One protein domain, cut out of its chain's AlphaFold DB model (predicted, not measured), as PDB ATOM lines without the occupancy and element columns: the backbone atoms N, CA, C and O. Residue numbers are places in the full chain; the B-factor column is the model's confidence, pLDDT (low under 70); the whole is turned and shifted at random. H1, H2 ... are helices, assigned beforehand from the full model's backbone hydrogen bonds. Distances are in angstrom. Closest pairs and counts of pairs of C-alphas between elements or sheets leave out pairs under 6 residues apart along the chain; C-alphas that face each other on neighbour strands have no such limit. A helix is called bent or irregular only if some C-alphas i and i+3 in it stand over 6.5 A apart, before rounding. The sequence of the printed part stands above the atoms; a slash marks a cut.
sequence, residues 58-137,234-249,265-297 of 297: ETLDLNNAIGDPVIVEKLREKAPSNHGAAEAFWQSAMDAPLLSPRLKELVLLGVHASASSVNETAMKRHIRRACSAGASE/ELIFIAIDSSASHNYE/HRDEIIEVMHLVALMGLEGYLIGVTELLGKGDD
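AT A GLANCE: This is residues 58 to 137, 234 to 249 and 265 to 297 of the 297 residues of an uncharacterized protein of Sneathiella litorea (UniProt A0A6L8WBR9). One long bent helix, H7, runs along the length of the elongated domain; H4 and H6 pack on its first arm, H7a, and H5 packs on H4 as the other half of a hairpin. H2 packs on the second arm, H7b, about at a right angle, H3 runs back from H2 until its last residues meet H7a, and the short H1 packs on H3. The printed part has 129 residues with seven named helices, in the order H1 to H7, and no named strand; the class is all helix. The whole is compact, with a radius of gyration of the C-alphas of 14.9 A, and spans 47 by 29 by 29 A.

HOW THE PARTS SIT: The hub is H7, residues 266 to 293, assigned as one helix by its hydrogen bonds but bent: C-alphas 280 and 283 are 6.8 A apart, and its arms H7a, residues 266 to 280, and H7b, residues 283 to 293, stand at a steep tilt of 43 degrees. H4, residues 101 to 113, touches H7a at a steep tilt of 49 degrees, the same way; the closest C-alphas, of Leu 108 and Leu 275, are 6.7 A apart. H6, residues 234 to 241, touches H7a, with C-alphas of Ala 239 and Val 276 closest at 6.0 A. With residues 106 to 111 alone, H4 touches H6, closest at the C-alphas of Val 107 and Ile 236, 5.2 A. H5, residues 120 to 132, forms a helical hairpin with H4, opposite ways at a shallow tilt of 20 degrees; the closest C-alphas are those of Glu 105 and Ala 130, 5.0 A. H3, residues 80 to 94, touches H7a with residues 89 to 94 alone, closest at the C-alphas of Ala 93 and His 274, 5.1 A. H2, residues 69 to 78, touches H7b about perpendicular, at 81 degrees, with the C-alphas of Ile 71 and Leu 292 closest at 5.7 A. H1, residues 62 to 66, touches H3, closest at the C-alphas of Leu 62 and Glu 87, 5.6 A. H5 and H7a are apart. Every O i to N i+4 pair is within hydrogen-bond range in H1, H2, H4, H5, H6 and H7b, against 10 of 11 in H3 and 9 of 11 in H7a.

IN THESE COORDINATES: H1 begins at C-alpha 62, (-26.031, 4.303, -23.636). From first to last C-alpha, H7a measures 22.9 A, H3 20.6 A, H5 18.4 A and H4 18.1 A. H7b ends at C-alpha 293, (-20.990, 19.272, -26.322).

THE WHOLE: The two C-alphas farthest apart, of His 265 and Asp 297, are 52.1 A apart. Residues 138 to 233 and 250 to 264 are not printed; the gaps between C-alphas are 19.2 A and 19.8 A. Of the links printed whole, none is long. The mean pLDDT of the printed part is 92.8; residues 58 to 59 and 294 to 297 are under 70.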
ATOM      1  N   GLU A  58     -37.179   6.044 -17.982       55.22
ATOM      2  CA  GLU A  58     -35.838   6.171 -18.582       55.22
ATOM      3  C   GLU A  58     -35.315   4.794 -19.022       55.22
ATOM      4  O   GLU A  58     -35.275   3.849 -18.230       55.22
ATOM      5  N   THR A  59     -34.929   4.678 -20.293       60.72
ATOM      6  CA  THR A  59     -34.339   3.457 -20.844       60.72
ATOM      7  C   THR A  59     -32.892   3.327 -20.373       60.72
ATOM      8  O   THR A  59     -32.145   4.305 -20.319       60.72
ATOM      9  N   LEU A  60     -32.484   2.101 -20.032       72.12
ATOM     10  CA  LEU A  60     -31.136   1.766 -19.558       72.12
ATOM     11  C   LEU A  60     -30.075   1.828 -20.669       72.12
ATOM     12  O   LEU A  60     -29.033   1.211 -20.519       72.12
ATOM     13  N   ASP A  61     -30.306   2.530 -21.778       84.25
ATOM     14  CA  ASP A  61     -29.379   2.575 -22.913       84.25
ATOM     15  C   ASP A  61     -28.221   3.576 -22.716       84.25
ATOM     16  O   ASP A  61     -28.207   4.408 -21.791       84.25
ATOM     17  N   LEU A  62     -27.229   3.465 -23.608       89.12
ATOM     18  CA  LEU A  62     -26.031   4.303 -23.636       89.12
ATOM     19  C   LEU A  62     -26.340   5.761 -24.014       89.12
ATOM     20  O   LEU A  62     -25.704   6.677 -23.496       89.12
ATOM     21  N   ASN A  63     -27.317   5.999 -24.890       89.81
ATOM     22  CA  ASN A  63     -27.654   7.339 -25.381       89.81
ATOM     23  C   ASN A  63     -28.185   8.218 -24.244       89.81
ATOM     24  O   ASN A  63     -27.767   9.365 -24.087       89.81
ATOM     25  N   ASN A  64     -29.001   7.648 -23.359       87.00
ATOM     26  CA  ASN A  64     -29.413   8.311 -22.124       87.00
ATOM     27  C   ASN A  64     -28.266   8.479 -21.120       87.00
ATOM     28  O   ASN A  64     -28.373   9.307 -20.218       87.00
ATOM     29  N   ALA A  65     -27.203   7.673 -21.202       87.81
ATOM     30  CA  ALA A  65     -26.026   7.856 -20.353       87.81
ATOM     31  C   ALA A  65     -25.167   9.042 -20.823       87.81
ATOM     32  O   ALA A  65     -24.566   9.704 -19.976       87.81
ATOM     33  N   ILE A  66     -25.163   9.328 -22.133       90.38
ATOM     34  CA  ILE A  66     -24.603  10.551 -22.737       90.38
ATOM     35  C   ILE A  66     -25.472  11.766 -22.372       90.38
ATOM     36  O   ILE A  66     -24.953  12.810 -21.996       90.38
ATOM     37  N   GLY A  67     -26.799  11.624 -22.427       85.06
ATOM     38  CA  GLY A  67     -27.751  12.604 -21.890       85.06
ATOM     39  C   GLY A  67     -28.073  13.799 -22.798       85.06
ATOM     40  O   GLY A  67     -29.030  14.513 -22.506       85.06
ATOM     41  N   ASP A  68     -27.348  13.988 -23.905       89.94
ATOM     42  CA  ASP A  68     -27.634  15.008 -24.924       89.94
ATOM     43  C   ASP A  68     -27.888  14.362 -26.306       89.94
ATOM     44  O   ASP A  68     -26.954  13.829 -26.921       89.94
ATOM     45  N   PRO A  69     -29.128  14.419 -26.835       90.31
ATOM     46  CA  PRO A  69     -29.468  13.874 -28.150       90.31
ATOM     47  C   PRO A  69     -28.669  14.474 -29.315       90.31
ATOM     48  O   PRO A  69     -28.422  13.780 -30.300       90.31
ATOM     49  N   VAL A  70     -28.242  15.739 -29.220       92.81
ATOM     50  CA  VAL A  70     -27.435  16.393 -30.263       92.81
ATOM     51  C   VAL A  70     -26.040  15.778 -30.314       92.81
ATOM     52  O   VAL A  70     -25.502  15.548 -31.396       92.81
ATOM     53  N   ILE A  71     -25.459  15.464 -29.154       93.81
ATOM     54  CA  ILE A  71     -24.168  14.769 -29.068       93.81
ATOM     55  C   ILE A  71     -24.286  13.359 -29.645       93.81
ATOM     56  O   ILE A  71     -23.415  12.937 -30.405       93.81
ATOM     57  N   VAL A  72     -25.374  12.650 -29.332       93.62
ATOM     58  CA  VAL A  72     -25.652  11.317 -29.886       93.62
ATOM     59  C   VAL A  72     -25.740  11.362 -31.414       93.62
ATOM     60  O   VAL A  72     -25.121  10.534 -32.079       93.62
ATOM     61  N   GLU A  73     -26.432  12.349 -31.986       94.69
ATOM     62  CA  GLU A  73     -26.521  12.488 -33.444       94.69
ATOM     63  C   GLU A  73     -25.153  12.792 -34.071       94.69
ATOM     64  O   GLU A  73     -24.713  12.083 -34.977       94.69
ATOM     65  N   LYS A  74     -24.399  13.748 -33.508       94.62
ATOM     66  CA  LYS A  74     -23.021  14.038 -33.943       94.62
ATOM     67  C   LYS A  74     -22.117  12.800 -33.871       94.62
ATOM     68  O   LYS A  74     -21.245  12.634 -34.724       94.62
ATOM     69  N   LEU A  75     -22.288  11.934 -32.866       94.06
ATOM     70  CA  LEU A  75     -21.539  10.677 -32.745       94.06
ATOM     71  C   LEU A  75     -21.905   9.676 -33.836       94.06
ATOM     72  O   LEU A  75     -21.007   9.053 -34.405       94.06
ATOM     73  N   ARG A  76     -23.198   9.538 -34.145       94.94
ATOM     74  CA  ARG A  76     -23.684   8.672 -35.228       94.94
ATOM     75  C   ARG A  76     -23.163   9.119 -36.587       94.94
ATOM     76  O   ARG A  76     -22.820   8.270 -37.401       94.94
ATOM     77  N   GLU A  77     -23.025  10.421 -36.808       95.88
ATOM     78  CA  GLU A  77     -22.444  10.965 -38.038       95.88
ATOM     79  C   GLU A  77     -20.918  10.792 -38.099       95.88
ATOM     80  O   GLU A  77     -20.378  10.323 -39.101       95.88
ATOM     81  N   LYS A  78     -20.199  11.177 -37.034       96.00
ATOM     82  CA  LYS A  78     -18.726  11.245 -37.044       96.00
ATOM     83  C   LYS A  78     -18.045   9.901 -36.814       96.00
ATOM     84  O   LYS A  78     -16.945   9.686 -37.319       96.00
ATOM     85  N   ALA A  79     -18.644   9.026 -36.011       95.81
ATOM     86  CA  ALA A  79     -18.031   7.774 -35.576       95.81
ATOM     87  C   ALA A  79     -19.068   6.640 -35.397       95.81
ATOM     88  O   ALA A  79     -19.119   6.026 -34.325       95.81
ATOM     89  N   PRO A  80     -19.865   6.312 -36.435       94.69
ATOM     90  CA  PRO A  80     -20.969   5.353 -36.333       94.69
ATOM     91  C   PRO A  80     -20.532   3.973 -35.829       94.69
ATOM     92  O   PRO A  80     -21.205   3.384 -34.986       94.69
ATOM     93  N   SER A  81     -19.390   3.460 -36.298       95.81
ATOM     94  CA  SER A  81     -18.870   2.153 -35.876       95.81
ATOM     95  C   SER A  81     -18.458   2.133 -34.404       95.81
ATOM     96  O   SER A  81     -18.759   1.175 -33.696       95.81
ATOM     97  N   ASN A  82     -17.804   3.194 -33.927       94.62
ATOM     98  CA  ASN A  82     -17.360   3.297 -32.537       94.62
ATOM     99  C   ASN A  82     -18.557   3.436 -31.594       94.62
ATOM    100  O   ASN A  82     -18.622   2.751 -30.575       94.62
ATOM    101  N   HIS A  83     -19.522   4.285 -31.955       94.81
ATOM    102  CA  HIS A  83     -20.732   4.474 -31.166       94.81
ATOM    103  C   HIS A  83     -21.583   3.201 -31.113       94.81
ATOM    104  O   HIS A  83     -21.975   2.791 -30.023       94.81
ATOM    105  N   GLY A  84     -21.786   2.525 -32.250       93.94
ATOM    106  CA  GLY A  84     -22.516   1.255 -32.296       93.94
ATOM    107  C   GLY A  84     -21.840   0.145 -31.483       93.94
ATOM    108  O   GLY A  84     -22.520  -0.619 -30.803       93.94
ATOM    109  N   ALA A  85     -20.503   0.079 -31.482       95.81
ATOM    110  CA  ALA A  85     -19.767  -0.870 -30.645       95.81
ATOM    111  C   ALA A  85     -19.920  -0.566 -29.144       95.81
ATOM    112  O   ALA A  85     -20.141  -1.484 -28.353       95.81
ATOM    113  N   ALA A  86     -19.843   0.710 -28.751       95.31
ATOM    114  CA  ALA A  86     -20.065   1.126 -27.369       95.31
ATOM    115  C   ALA A  86     -21.501   0.821 -26.910       95.31
ATOM    116  O   ALA A  86     -21.696   0.334 -25.796       95.31
ATOM    117  N   GLU A  87     -22.497   1.067 -27.767       94.12
ATOM    118  CA  GLU A  87     -23.906   0.782 -27.480       94.12
ATOM    119  C   GLU A  87     -24.141  -0.721 -27.319       94.12
ATOM    120  O   GLU A  87     -24.720  -1.138 -26.319       94.12
ATOM    121  N   ALA A  88     -23.608  -1.548 -28.224       93.62
ATOM    122  CA  ALA A  88     -23.702  -3.003 -28.119       93.62
ATOM    123  C   ALA A  88     -23.047  -3.541 -26.834       93.62
ATOM    124  O   ALA A  88     -23.609  -4.415 -26.170       93.62
ATOM    125  N   PHE A  89     -21.882  -3.006 -26.454       94.81
ATOM    126  CA  PHE A  89     -21.211  -3.390 -25.212       94.81
ATOM    127  C   PHE A  89     -22.032  -2.996 -23.976       94.81
ATOM    128  O   PHE A  89     -22.285  -3.843 -23.119       94.81
ATOM    129  N   TRP A  90     -22.521  -1.753 -23.923       94.88
ATOM    130  CA  TRP A  90     -23.399  -1.276 -22.853       94.88
ATOM    131  C   TRP A  90     -24.664  -2.133 -22.724       94.88
ATOM    132  O   TRP A  90     -25.006  -2.603 -21.636       94.88
ATOM    133  N   GLN A  91     -25.321  -2.394 -23.853       92.19
ATOM    134  CA  GLN A  91     -26.554  -3.165 -23.908       92.19
ATOM    135  C   GLN A  91     -26.345  -4.610 -23.443       92.19
ATOM    136  O   GLN A  91     -27.190  -5.143 -22.730       92.19
ATOM    137  N   SER A  92     -25.198  -5.223 -23.752       91.00
ATOM    138  CA  SER A  92     -24.902  -6.603 -23.340       91.00
ATOM    139  C   SER A  92     -24.938  -6.815 -21.820       91.00
ATOM    140  O   SER A  92     -25.356  -7.876 -21.354       91.00
ATOM    141  N   ALA A  93     -24.546  -5.802 -21.041       91.81
ATOM    142  CA  ALA A  93     -24.631  -5.836 -19.585       91.81
ATOM    143  C   ALA A  93     -26.033  -5.452 -19.088       91.81
ATOM    144  O   ALA A  93     -26.537  -6.040 -18.132       91.81
ATOM    145  N   MET A  94     -26.687  -4.489 -19.744       91.00
ATOM    146  CA  MET A  94     -28.002  -3.994 -19.329       91.00
ATOM    147  C   MET A  94     -29.168  -4.928 -19.678       91.00
ATOM    148  O   MET A  94     -30.163  -4.909 -18.957       91.00
ATOM    149  N   ASP A  95     -29.045  -5.781 -20.696       88.56
ATOM    150  CA  ASP A  95     -30.072  -6.763 -21.088       88.56
ATOM    151  C   ASP A  95     -30.017  -8.075 -20.307       88.56
ATOM    152  O   ASP A  95     -30.947  -8.882 -20.384       88.56
ATOM    153  N   ALA A  96     -28.952  -8.302 -19.539       89.25
ATOM    154  CA  ALA A  96     -28.841  -9.496 -18.715       89.25
ATOM    155  C   ALA A  96     -30.061  -9.599 -17.763       89.25
ATOM    156  O   ALA A  96     -30.455  -8.601 -17.165       89.25
ATOM    157  N   PRO A  97     -30.764 -10.740 -17.675       91.25
ATOM    158  CA  PRO A  97     -32.147 -10.729 -17.190       91.25
ATOM    159  C   PRO A  97     -32.301 -10.913 -15.675       91.25
ATOM    160  O   PRO A  97     -33.428 -10.853 -15.180       91.25
ATOM    161  N   LEU A  98     -31.230 -11.223 -14.938       94.81
ATOM    162  CA  LEU A  98     -31.356 -11.763 -13.582       94.81
ATOM    163  C   LEU A  98     -31.378 -10.675 -12.510       94.81
ATOM    164  O   LEU A  98     -32.070 -10.833 -11.500       94.81
ATOM    165  N   LEU A  99     -30.654  -9.570 -12.701       96.38
ATOM    166  CA  LEU A  99     -30.715  -8.449 -11.771       96.38
ATOM    167  C   LEU A  99     -31.845  -7.498 -12.165       96.38
ATOM    168  O   LEU A  99     -32.014  -7.104 -13.321       96.38
ATOM    169  N   SER A 100     -32.617  -7.077 -11.164       96.06
ATOM    170  CA  SER A 100     -33.628  -6.044 -11.369       96.06
ATOM    171  C   SER A 100     -32.969  -4.720 -11.780       96.06
ATOM    172  O   SER A 100     -31.842  -4.448 -11.355       96.06
ATOM    173  N   PRO A 101     -33.670  -3.839 -12.518       95.44
ATOM    174  CA  PRO A 101     -33.155  -2.506 -12.838       95.44
ATOM    175  C   PRO A 101     -32.681  -1.729 -11.599       95.44
ATOM    176  O   PRO A 101     -31.617  -1.121 -11.629       95.44
ATOM    177  N   ARG A 102     -33.407  -1.839 -10.472       96.69
ATOM    178  CA  ARG A 102     -32.996  -1.268  -9.177       96.69
ATOM    179  C   ARG A 102     -31.608  -1.755  -8.771       96.69
ATOM    180  O   ARG A 102     -30.758  -0.948  -8.415       96.69
ATOM    181  N   LEU A 103     -31.378  -3.065  -8.798       98.00
ATOM    182  CA  LEU A 103     -30.125  -3.642  -8.325       98.00
ATOM    183  C   LEU A 103     -28.954  -3.356  -9.272       98.00
ATOM    184  O   LEU A 103     -27.863  -3.076  -8.786       98.00
ATOM    185  N   LYS A 104     -29.175  -3.354 -10.592       97.94
ATOM    186  CA  LYS A 104     -28.142  -2.969 -11.572       97.94
ATOM    187  C   LYS A 104     -27.606  -1.567 -11.302       97.94
ATOM    188  O   LYS A 104     -26.398  -1.361 -11.230       97.94
ATOM    189  N   GLU A 105     -28.513  -0.619 -11.090       97.56
ATOM    190  CA  GLU A 105     -28.160   0.776 -10.833       97.56
ATOM    191  C   GLU A 105     -27.492   0.964  -9.459       97.56
ATOM    192  O   GLU A 105     -26.548   1.740  -9.339       97.56
ATOM    193  N   LEU A 106     -27.896   0.205  -8.432       98.44
ATOM    194  CA  LEU A 106     -27.215   0.202  -7.128       98.44
ATOM    195  C   LEU A 106     -25.806  -0.416  -7.194       98.44
ATOM    196  O   LEU A 106     -24.895   0.073  -6.529       98.44
ATOM    197  N   VAL A 107     -25.610  -1.456  -8.010       98.38
ATOM    198  CA  VAL A 107     -24.288  -2.045  -8.280       98.38
ATOM    199  C   VAL A 107     -23.375  -1.021  -8.957       98.38
ATOM    200  O   VAL A 107     -22.271  -0.776  -8.474       98.38
ATOM    201  N   LEU A 108     -23.851  -0.370 -10.023       97.75
ATOM    202  CA  LEU A 108     -23.091   0.666 -10.732       97.75
ATOM    203  C   LEU A 108     -22.810   1.881  -9.840       97.75
ATOM    204  O   LEU A 108     -21.701   2.412  -9.857       97.75
ATOM    205  N   LEU A 109     -23.764   2.282  -8.991       98.25
ATOM    206  CA  LEU A 109     -23.523   3.292  -7.963       98.25
ATOM    207  C   LEU A 109     -22.375   2.878  -7.034       98.25
ATOM    208  O   LEU A 109     -21.475   3.680  -6.804       98.25
ATOM    209  N   GLY A 110     -22.387   1.646  -6.519       97.81
ATOM    210  CA  GLY A 110     -21.331   1.141  -5.639       97.81
ATOM    211  C   GLY A 110     -19.951   1.200  -6.293       97.81
ATOM    212  O   GLY A 110     -18.995   1.653  -5.669       97.81
ATOM    213  N   VAL A 111     -19.867   0.827  -7.571       97.12
ATOM    214  CA  VAL A 111     -18.638   0.900  -8.369       97.12
ATOM    215  C   VAL A 111     -18.142   2.343  -8.519       97.12
ATOM    216  O   VAL A 111     -16.984   2.621  -8.215       97.12
ATOM    217  N   HIS A 112     -19.001   3.275  -8.937       97.19
ATOM    218  CA  HIS A 112     -18.610   4.665  -9.220       97.19
ATOM    219  C   HIS A 112     -18.489   5.563  -7.986       97.19
ATOM    220  O   HIS A 112     -17.913   6.643  -8.077       97.19
ATOM    221  N   ALA A 113     -19.030   5.144  -6.846       97.06
ATOM    222  CA  ALA A 113     -18.826   5.816  -5.568       97.06
ATOM    223  C   ALA A 113     -17.615   5.257  -4.800       97.06
ATOM    224  O   ALA A 113     -17.176   5.874  -3.829       97.06
ATOM    225  N   SER A 114     -17.084   4.102  -5.221       95.56
ATOM    226  CA  SER A 114     -15.932   3.443  -4.603       95.56
ATOM    227  C   SER A 114     -14.715   4.377  -4.545       95.56
ATOM    228  O   SER A 114     -14.482   5.178  -5.454       95.56
ATOM    229  N   ALA A 115     -13.909   4.282  -3.482       93.50
ATOM    230  CA  ALA A 115     -12.792   5.208  -3.253       93.50
ATOM    231  C   ALA A 115     -11.721   5.144  -4.360       93.50
ATOM    232  O   ALA A 115     -10.976   6.100  -4.563       93.50
ATOM    233  N   SER A 116     -11.664   4.027  -5.088       93.44
ATOM    234  CA  SER A 116     -10.775   3.795  -6.229       93.44
ATOM    235  C   SER A 116     -11.301   4.328  -7.566       93.44
ATOM    236  O   SER A 116     -10.563   4.301  -8.549       93.44
ATOM    237  N   SER A 117     -12.567   4.753  -7.643       92.56
ATOM    238  CA  SER A 117     -13.242   5.028  -8.925       92.56
ATOM    239  C   SER A 117     -14.239   6.188  -8.862       92.56
ATOM    240  O   SER A 117     -15.152   6.238  -9.689       92.56
ATOM    241  N   VAL A 118     -14.092   7.094  -7.887       95.19
ATOM    242  CA  VAL A 118     -15.042   8.190  -7.644       95.19
ATOM    243  C   VAL A 118     -15.314   8.966  -8.935       95.19
ATOM    244  O   VAL A 118     -14.428   9.624  -9.480       95.19
ATOM    245  N   ASN A 119     -16.557   8.904  -9.408       95.44
ATOM    246  CA  ASN A 119     -17.015   9.581 -10.618       95.44
ATOM    247  C   ASN A 119     -18.369  10.251 -10.347       95.44
ATOM    248  O   ASN A 119     -19.417   9.606 -10.354       95.44
ATOM    249  N   GLU A 120     -18.344  11.566 -10.121       95.25
ATOM    250  CA  GLU A 120     -19.524  12.348  -9.740       95.25
ATOM    251  C   GLU A 120     -20.649  12.272 -10.786       95.25
ATOM    252  O   GLU A 120     -21.821  12.108 -10.433       95.25
ATOM    253  N   THR A 121     -20.309  12.367 -12.073       92.50
ATOM    254  CA  THR A 121     -21.283  12.323 -13.173       92.50
ATOM    255  C   THR A 121     -22.001  10.978 -13.210       92.50
ATOM    256  O   THR A 121     -23.236  10.934 -13.261       92.50
ATOM    257  N   ALA A 122     -21.248   9.880 -13.101       94.50
ATOM    258  CA  ALA A 122     -21.801   8.534 -13.040       94.50
ATOM    259  C   ALA A 122     -22.638   8.316 -11.773       94.50
ATOM    260  O   ALA A 122     -23.765   7.834 -11.863       94.50
ATOM    261  N   MET A 123     -22.154   8.742 -10.603       96.50
ATOM    262  CA  MET A 123     -22.910   8.657  -9.348       96.50
ATOM    263  C   MET A 123     -24.263   9.364  -9.459       96.50
ATOM    264  O   MET A 123     -25.296   8.778  -9.141       96.50
ATOM    265  N   LYS A 124     -24.287  10.603  -9.969       95.31
ATOM    266  CA  LYS A 124     -25.533  11.354 -10.179       95.31
ATOM    267  C   LYS A 124     -26.494  10.598 -11.100       95.31
ATOM    268  O   LYS A 124     -27.690  10.554 -10.815       95.31
ATOM    269  N   ARG A 125     -25.989  10.014 -12.191       94.06
ATOM    270  CA  ARG A 125     -26.778   9.213 -13.138       94.06
ATOM    271  C   ARG A 125     -27.372   7.970 -12.469       94.06
ATOM    272  O   ARG A 125     -28.584   7.786 -12.529       94.06
ATOM    273  N   HIS A 126     -26.549   7.172 -11.793       96.12
ATOM    274  CA  HIS A 126     -26.976   5.910 -11.187       96.12
ATOM    275  C   HIS A 126     -27.882   6.111  -9.965       96.12
ATOM    276  O   HIS A 126     -28.826   5.349  -9.787       96.12
ATOM    277  N   ILE A 127     -27.711   7.187  -9.183       97.12
ATOM    278  CA  ILE A 127     -28.670   7.553  -8.123       97.12
ATOM    279  C   ILE A 127     -30.049   7.845  -8.725       97.12
ATOM    280  O   ILE A 127     -31.047   7.286  -8.269       97.12
ATOM    281  N   ARG A 128     -30.123   8.690  -9.765       95.06
ATOM    282  CA  ARG A 128     -31.405   9.018 -10.413       95.06
ATOM    283  C   ARG A 128     -32.077   7.772 -10.984       95.06
ATOM    284  O   ARG A 128     -33.255   7.546 -10.717       95.06
ATOM    285  N   ARG A 129     -31.329   6.949 -11.721       94.38
ATOM    286  CA  ARG A 129     -31.852   5.728 -12.346       94.38
ATOM    287  C   ARG A 129     -32.264   4.674 -11.320       94.38
ATOM    288  O   ARG A 129     -33.335   4.090 -11.472       94.38
ATOM    289  N   ALA A 130     -31.501   4.490 -10.240       96.31
ATOM    290  CA  ALA A 130     -31.882   3.608  -9.138       96.31
ATOM    291  C   ALA A 130     -33.222   4.041  -8.523       96.31
ATOM    292  O   ALA A 130     -34.128   3.217  -8.391       96.31
ATOM    293  N   CYS A 131     -33.386   5.332  -8.211       96.06
ATOM    294  CA  CYS A 131     -34.641   5.875  -7.679       96.06
ATOM    295  C   CYS A 131     -35.812   5.694  -8.659       96.06
ATOM    296  O   CYS A 131     -36.887   5.246  -8.256       96.06
ATOM    297  N   SER A 132     -35.606   5.967  -9.951       94.06
ATOM    298  CA  SER A 132     -36.608   5.725 -11.003       94.06
ATOM    299  C   SER A 132     -36.994   4.246 -11.123       94.06
ATOM    300  O   SER A 132     -38.146   3.930 -11.420       94.06
ATOM    301  N   ALA A 133     -36.058   3.339 -10.837       94.31
ATOM    302  CA  ALA A 133     -36.275   1.897 -10.785       94.31
ATOM    303  C   ALA A 133     -36.863   1.400  -9.447       94.31
ATOM    304  O   ALA A 133     -37.051   0.194  -9.268       94.31
ATOM    305  N   GLY A 134     -37.178   2.304  -8.514       95.94
ATOM    306  CA  GLY A 134     -37.827   1.988  -7.241       95.94
ATOM    307  C   GLY A 134     -36.882   1.812  -6.052       95.94
ATOM    308  O   GLY A 134     -37.328   1.319  -5.017       95.94
ATOM    309  N   ALA A 135     -35.605   2.190  -6.168       97.31
ATOM    310  CA  ALA A 135     -34.725   2.286  -5.006       97.31
ATOM    311  C   ALA A 135     -35.222   3.374  -4.042       97.31
ATOM    312  O   ALA A 135     -35.622   4.464  -4.452       97.31
ATOM    313  N   SER A 136     -35.177   3.076  -2.748       96.88
ATOM    314  CA  SER A 136     -35.418   4.057  -1.693       96.88
ATOM    315  C   SER A 136     -34.161   4.886  -1.407       96.88
ATOM    316  O   SER A 136     -33.042   4.468  -1.703       96.88
ATOM    317  N   GLU A 137     -34.320   6.038  -0.753       96.38
ATOM    318  CA  GLU A 137     -33.175   6.799  -0.225       96.38
ATOM    319  C   GLU A 137     -32.331   5.949   0.744       96.38
ATOM    320  O   GLU A 137     -31.109   6.076   0.780       96.38
ATOM    321  N   GLU A 234     -23.958  -8.498  -0.777       97.62
ATOM    322  CA  GLU A 234     -22.797  -9.282  -1.206       97.62
ATOM    323  C   GLU A 234     -22.519  -9.128  -2.713       97.62
ATOM    324  O   GLU A 234     -21.359  -9.030  -3.102       97.62
ATOM    325  N   LEU A 235     -23.549  -9.001  -3.562       98.69
ATOM    326  CA  LEU A 235     -23.375  -8.686  -4.989       98.69
ATOM    327  C   LEU A 235     -22.726  -7.307  -5.212       98.69
ATOM    328  O   LEU A 235     -21.857  -7.172  -6.071       98.69
ATOM    329  N   ILE A 236     -23.081  -6.298  -4.413       98.25
ATOM    330  CA  ILE A 236     -22.436  -4.974  -4.460       98.25
ATOM    331  C   ILE A 236     -20.970  -5.057  -4.009       98.25
ATOM    332  O   ILE A 236     -20.102  -4.461  -4.645       98.25
ATOM    333  N   PHE A 237     -20.658  -5.824  -2.959       97.62
ATOM    334  CA  PHE A 237     -19.266  -6.020  -2.536       97.62
ATOM    335  C   PHE A 237     -18.423  -6.741  -3.591       97.62
ATOM    336  O   PHE A 237     -17.291  -6.332  -3.844       97.62
ATOM    337  N   ILE A 238     -18.987  -7.747  -4.271       98.62
ATOM    338  CA  ILE A 238     -18.349  -8.387  -5.431       98.62
ATOM    339  C   ILE A 238     -18.034  -7.349  -6.510       98.62
ATOM    340  O   ILE A 238     -16.938  -7.376  -7.068       98.62
ATOM    341  N   ALA A 239     -18.960  -6.432  -6.800       98.31
ATOM    342  CA  ALA A 239     -18.759  -5.415  -7.828       98.31
ATOM    343  C   ALA A 239     -17.554  -4.511  -7.527       98.31
ATOM    344  O   ALA A 239     -16.726  -4.249  -8.397       98.31
ATOM    345  N   ILE A 240     -17.430  -4.074  -6.273       96.81
ATOM    346  CA  ILE A 240     -16.328  -3.218  -5.823       96.81
ATOM    347  C   ILE A 240     -15.005  -3.981  -5.902       96.81
ATOM    348  O   ILE A 240     -14.060  -3.497  -6.523       96.81
ATOM    349  N   ASP A 241     -14.940  -5.188  -5.335       97.69
ATOM    350  CA  ASP A 241     -13.703  -5.979  -5.273       97.69
ATOM    351  C   ASP A 241     -13.254  -6.546  -6.626       97.69
ATOM    352  O   ASP A 241     -12.069  -6.822  -6.796       97.69
ATOM    353  N   SER A 242     -14.161  -6.666  -7.599       97.50
ATOM    354  CA  SER A 242     -13.837  -7.046  -8.983       97.50
ATOM    355  C   SER A 242     -13.583  -5.859  -9.920       97.50
ATOM    356  O   SER A 242     -13.280  -6.064 -11.095       97.50
ATOM    357  N   SER A 243     -13.703  -4.621  -9.434       95.94
ATOM    358  CA  SER A 243     -13.486  -3.438 -10.269       95.94
ATOM    359  C   SER A 243     -12.037  -3.306 -10.739       95.94
ATOM    360  O   SER A 243     -11.098  -3.565  -9.984       95.94
ATOM    361  N   ALA A 244     -11.839  -2.843 -11.980       92.81
ATOM    362  CA  ALA A 244     -10.513  -2.767 -12.604       92.81
ATOM    363  C   ALA A 244      -9.522  -1.874 -11.833       92.81
ATOM    364  O   ALA A 244      -8.317  -2.115 -11.856       92.81
ATOM    365  N   SER A 245     -10.033  -0.863 -11.131       93.50
ATOM    366  CA  SER A 245      -9.261   0.070 -10.304       93.50
ATOM    367  C   SER A 245      -8.959  -0.432  -8.888       93.50
ATOM    368  O   SER A 245      -8.310   0.286  -8.131       93.50
ATOM    369  N   HIS A 246      -9.456  -1.609  -8.495       95.56
ATOM    370  CA  HIS A 246      -9.297  -2.132  -7.132       95.56
ATOM    371  C   HIS A 246      -8.835  -3.594  -7.110       95.56
ATOM    372  O   HIS A 246      -7.816  -3.880  -6.491       95.56
ATOM    373  N   ASN A 247      -9.517  -4.498  -7.826       94.38
ATOM    374  CA  ASN A 247      -9.103  -5.895  -8.045       94.38
ATOM    375  C   ASN A 247      -8.581  -6.613  -6.780       94.38
ATOM    376  O   ASN A 247      -7.490  -7.189  -6.760       94.38
ATOM    377  N   TYR A 248      -9.363  -6.592  -5.702       95.88
ATOM    378  CA  TYR A 248      -8.950  -7.134  -4.410       95.88
ATOM    379  C   TYR A 248      -9.393  -8.591  -4.229       95.88
ATOM    380  O   TYR A 248     -10.501  -8.888  -3.778       95.88
ATOM    381  N   GLU A 249      -8.497  -9.524  -4.560       95.81
ATOM    382  CA  GLU A 249      -8.792 -10.963  -4.612       95.81
ATOM    383  C   GLU A 249      -9.344 -11.534  -3.293       95.81
ATOM    384  O   GLU A 249     -10.301 -12.314  -3.304       95.81
ATOM    385  N   HIS A 265     -27.243 -16.853  -7.491       97.62
ATOM    386  CA  HIS A 265     -26.912 -17.762  -8.584       97.62
ATOM    387  C   HIS A 265     -25.586 -17.359  -9.248       97.62
ATOM    388  O   HIS A 265     -25.247 -16.178  -9.313       97.62
ATOM    389  N   ARG A 266     -24.850 -18.329  -9.810       98.00
ATOM    390  CA  ARG A 266     -23.607 -18.072 -10.567       98.00
ATOM    391  C   ARG A 266     -23.795 -16.971 -11.615       98.00
ATOM    392  O   ARG A 266     -22.958 -16.085 -11.734       98.00
ATOM    393  N   ASP A 267     -24.894 -17.030 -12.356       97.81
ATOM    394  CA  ASP A 267     -25.134 -16.112 -13.474       97.81
ATOM    395  C   ASP A 267     -25.468 -14.687 -13.003       97.81
ATOM    396  O   ASP A 267     -25.196 -13.737 -13.722       97.81
ATOM    397  N   GLU A 268     -25.956 -14.511 -11.771       98.31
ATOM    398  CA  GLU A 268     -26.129 -13.181 -11.168       98.31
ATOM    399  C   GLU A 268     -24.777 -12.542 -10.853       98.31
ATOM    400  O   GLU A 268     -24.588 -11.345 -11.039       98.31
ATOM    401  N   ILE A 269     -23.814 -13.351 -10.403       98.69
ATOM    402  CA  ILE A 269     -22.439 -12.907 -10.159       98.69
ATOM    403  C   ILE A 269     -21.764 -12.535 -11.489       98.69
ATOM    404  O   ILE A 269     -21.075 -11.520 -11.557       98.69
ATOM    405  N   ILE A 270     -21.989 -13.314 -12.553       98.19
ATOM    406  CA  ILE A 270     -21.513 -12.981 -13.908       98.19
ATOM    407  C   ILE A 270     -22.147 -11.669 -14.395       98.19
ATOM    408  O   ILE A 270     -21.445 -10.816 -14.929       98.19
ATOM    409  N   GLU A 271     -23.445 -11.470 -14.163       98.00
ATOM    410  CA  GLU A 271     -24.131 -10.224 -14.512       98.00
ATOM    411  C   GLU A 271     -23.546  -9.016 -13.764       98.00
ATOM    412  O   GLU A 271     -23.309  -7.978 -14.378       98.00
ATOM    413  N   VAL A 272     -23.195  -9.160 -12.480       98.62
ATOM    414  CA  VAL A 272     -22.428  -8.133 -11.753       98.62
ATOM    415  C   VAL A 272     -21.093  -7.840 -12.440       98.62
ATOM    416  O   VAL A 272     -20.757  -6.675 -12.627       98.62
ATOM    417  N   MET A 273     -20.339  -8.861 -12.859       97.81
ATOM    418  CA  MET A 273     -19.060  -8.661 -13.555       97.81
ATOM    419  C   MET A 273     -19.234  -7.935 -14.899       97.81
ATOM    420  O   MET A 273     -18.408  -7.091 -15.246       97.81
ATOM    421  N   HIS A 274     -20.319  -8.203 -15.635       96.19
ATOM    422  CA  HIS A 274     -20.653  -7.453 -16.850       96.19
ATOM    423  C   HIS A 274     -20.936  -5.976 -16.550       96.19
ATOM    424  O   HIS A 274     -20.421  -5.106 -17.249       96.19
ATOM    425  N   LEU A 275     -21.702  -5.679 -15.491       97.81
ATOM    426  CA  LEU A 275     -21.957  -4.299 -15.063       97.81
ATOM    427  C   LEU A 275     -20.662  -3.585 -14.674       97.81
ATOM    428  O   LEU A 275     -20.439  -2.452 -15.086       97.81
ATOM    429  N   VAL A 276     -19.785  -4.253 -13.922       97.75
ATOM    430  CA  VAL A 276     -18.475  -3.705 -13.543       97.75
ATOM    431  C   VAL A 276     -17.654  -3.352 -14.782       97.75
ATOM    432  O   VAL A 276     -17.036  -2.291 -14.813       97.75
ATOM    433  N   ALA A 277     -17.686  -4.183 -15.827       96.31
ATOM    434  CA  ALA A 277     -16.953  -3.935 -17.067       96.31
ATOM    435  C   ALA A 277     -17.403  -2.653 -17.800       96.31
ATOM    436  O   ALA A 277     -16.600  -2.053 -18.519       96.31
ATOM    437  N   LEU A 278     -18.635  -2.174 -17.569       95.56
ATOM    438  CA  LEU A 278     -19.122  -0.911 -18.138       95.56
ATOM    439  C   LEU A 278     -18.324   0.307 -17.675       95.56
ATOM    440  O   LEU A 278     -18.321   1.314 -18.381       95.56
ATOM    441  N   MET A 279     -17.580   0.225 -16.567       93.94
ATOM    442  CA  MET A 279     -16.711   1.327 -16.147       93.94
ATOM    443  C   MET A 279     -15.681   1.717 -17.214       93.94
ATOM    444  O   MET A 279     -15.253   2.869 -17.264       93.94
ATOM    445  N   GLY A 280     -15.305   0.780 -18.094       93.81
ATOM    446  CA  GLY A 280     -14.410   1.048 -19.219       93.81
ATOM    447  C   GLY A 280     -14.983   2.053 -20.226       93.81
ATOM    448  O   GLY A 280     -14.222   2.677 -20.961       93.81
ATOM    449  N   LEU A 281     -16.304   2.260 -20.234       95.12
ATOM    450  CA  LEU A 281     -16.967   3.256 -21.072       95.12
ATOM    451  C   LEU A 281     -16.998   4.657 -20.452       95.12
ATOM    452  O   LEU A 281     -17.323   5.600 -21.164       95.12
ATOM    453  N   GLU A 282     -16.641   4.853 -19.180       94.06
ATOM    454  CA  GLU A 282     -16.741   6.183 -18.556       94.06
ATOM    455  C   GLU A 282     -15.844   7.221 -19.235       94.06
ATOM    456  O   GLU A 282     -16.277   8.341 -19.496       94.06
ATOM    457  N   GLY A 283     -14.616   6.838 -19.599       93.81
ATOM    458  CA  GLY A 283     -13.723   7.716 -20.359       93.81
ATOM    459  C   GLY A 283     -14.288   8.067 -21.737       93.81
ATOM    460  O   GLY A 283     -14.167   9.208 -22.181       93.81
ATOM    461  N   TYR A 284     -14.962   7.112 -22.386       94.94
ATOM    462  CA  TYR A 284     -15.668   7.348 -23.642       94.94
ATOM    463  C   TYR A 284     -16.829   8.329 -23.440       94.94
ATOM    464  O   TYR A 284     -16.871   9.341 -24.130       94.94
ATOM    465  N   LEU A 285     -17.714   8.088 -22.465       93.75
ATOM    466  CA  LEU A 285     -18.874   8.936 -22.163       93.75
ATOM    467  C   LEU A 285     -18.476  10.384 -21.863       93.75
ATOM    468  O   LEU A 285     -19.036  11.316 -22.442       93.75
ATOM    469  N   ILE A 286     -17.488  10.580 -20.989       92.81
ATOM    470  CA  ILE A 286     -16.985  11.913 -20.643       92.81
ATOM    471  C   ILE A 286     -16.326  12.556 -21.867       92.81
ATOM    472  O   ILE A 286     -16.662  13.681 -22.228       92.81
ATOM    473  N   GLY A 287     -15.431  11.832 -22.545       94.06
ATOM    474  CA  GLY A 287     -14.671  12.358 -23.676       94.06
ATOM    475  C   GLY A 287     -15.547  12.794 -24.849       94.06
ATOM    476  O   GLY A 287     -15.325  13.868 -25.402       94.06
ATOM    477  N   VAL A 288     -16.565  12.008 -25.216       94.12
ATOM    478  CA  VAL A 288     -17.483  12.381 -26.306       94.12
ATOM    479  C   VAL A 288     -18.368  13.562 -25.933       94.12
ATOM    480  O   VAL A 288     -18.625  14.413 -26.782       94.12
ATOM    481  N   THR A 289     -18.788  13.636 -24.667       91.88
ATOM    482  CA  THR A 289     -19.605  14.744 -24.166       91.88
ATOM    483  C   THR A 289     -18.815  16.049 -24.205       91.88
ATOM    484  O   THR A 289     -19.290  17.039 -24.749       91.88
ATOM    485  N   GLU A 290     -17.568  16.039 -23.731       92.56
ATOM    486  CA  GLU A 290     -16.688  17.213 -23.761       92.56
ATOM    487  C   GLU A 290     -16.288  17.625 -25.184       92.56
ATOM    488  O   GLU A 290     -16.234  18.816 -25.495       92.56
ATOM    489  N   LEU A 291     -16.011  16.655 -26.062       93.44
ATOM    490  CA  LEU A 291     -15.583  16.920 -27.435       93.44
ATOM    491  C   LEU A 291     -16.701  17.524 -28.294       93.44
ATOM    492  O   LEU A 291     -16.429  18.375 -29.135       93.44
ATOM    493  N   LEU A 292     -17.938  17.043 -28.138       92.31
ATOM    494  CA  LEU A 292     -19.050  17.356 -29.046       92.31
ATOM    495  C   LEU A 292     -20.121  18.261 -28.425       92.31
ATOM    496  O   LEU A 292     -20.949  18.807 -29.167       92.31
ATOM    497  N   GLY A 293     -20.111  18.396 -27.095       83.81
ATOM    498  CA  GLY A 293     -20.990  19.272 -26.322       83.81
ATOM    499  C   GLY A 293     -20.508  20.720 -26.256       83.81
ATOM    500  O   GLY A 293     -21.319  21.615 -26.033       83.81
ATOM    501  N   LYS A 294     -19.221  20.987 -26.516       68.62
ATOM    502  CA  LYS A 294     -18.756  22.353 -26.778       68.62
ATOM    503  C   LYS A 294     -19.280  22.793 -28.145       68.62
ATOM    504  O   LYS A 294     -18.966  22.180 -29.166       68.62
ATOM    505  N   GLY A 295     -20.142  23.810 -28.148       52.91
ATOM    506  CA  GLY A 295     -20.397  24.607 -29.346       52.91
ATOM    507  C   GLY A 295     -19.107  25.304 -29.774       52.91
ATOM    508  O   GLY A 295     -18.192  25.429 -28.964       52.91
ATOM    509  N   ASP A 296     -19.026  25.688 -31.044       50.78
ATOM    510  CA  ASP A 296     -17.892  26.403 -31.633       50.78
ATOM    511  C   ASP A 296     -17.672  27.782 -30.959       50.78
ATOM    512  O   ASP A 296     -18.058  28.809 -31.519       50.78
ATOM    513  N   ASP A 297     -17.105  27.802 -29.749       43.16
ATOM    514  CA  ASP A 297     -16.581  29.005 -29.079       43.16
ATOM    515  C   ASP A 297     -15.196  29.388 -29.631       43.16
ATOM    516  O   ASP A 297     -14.308  28.500 -29.714       43.16
TER     517      ASP A 297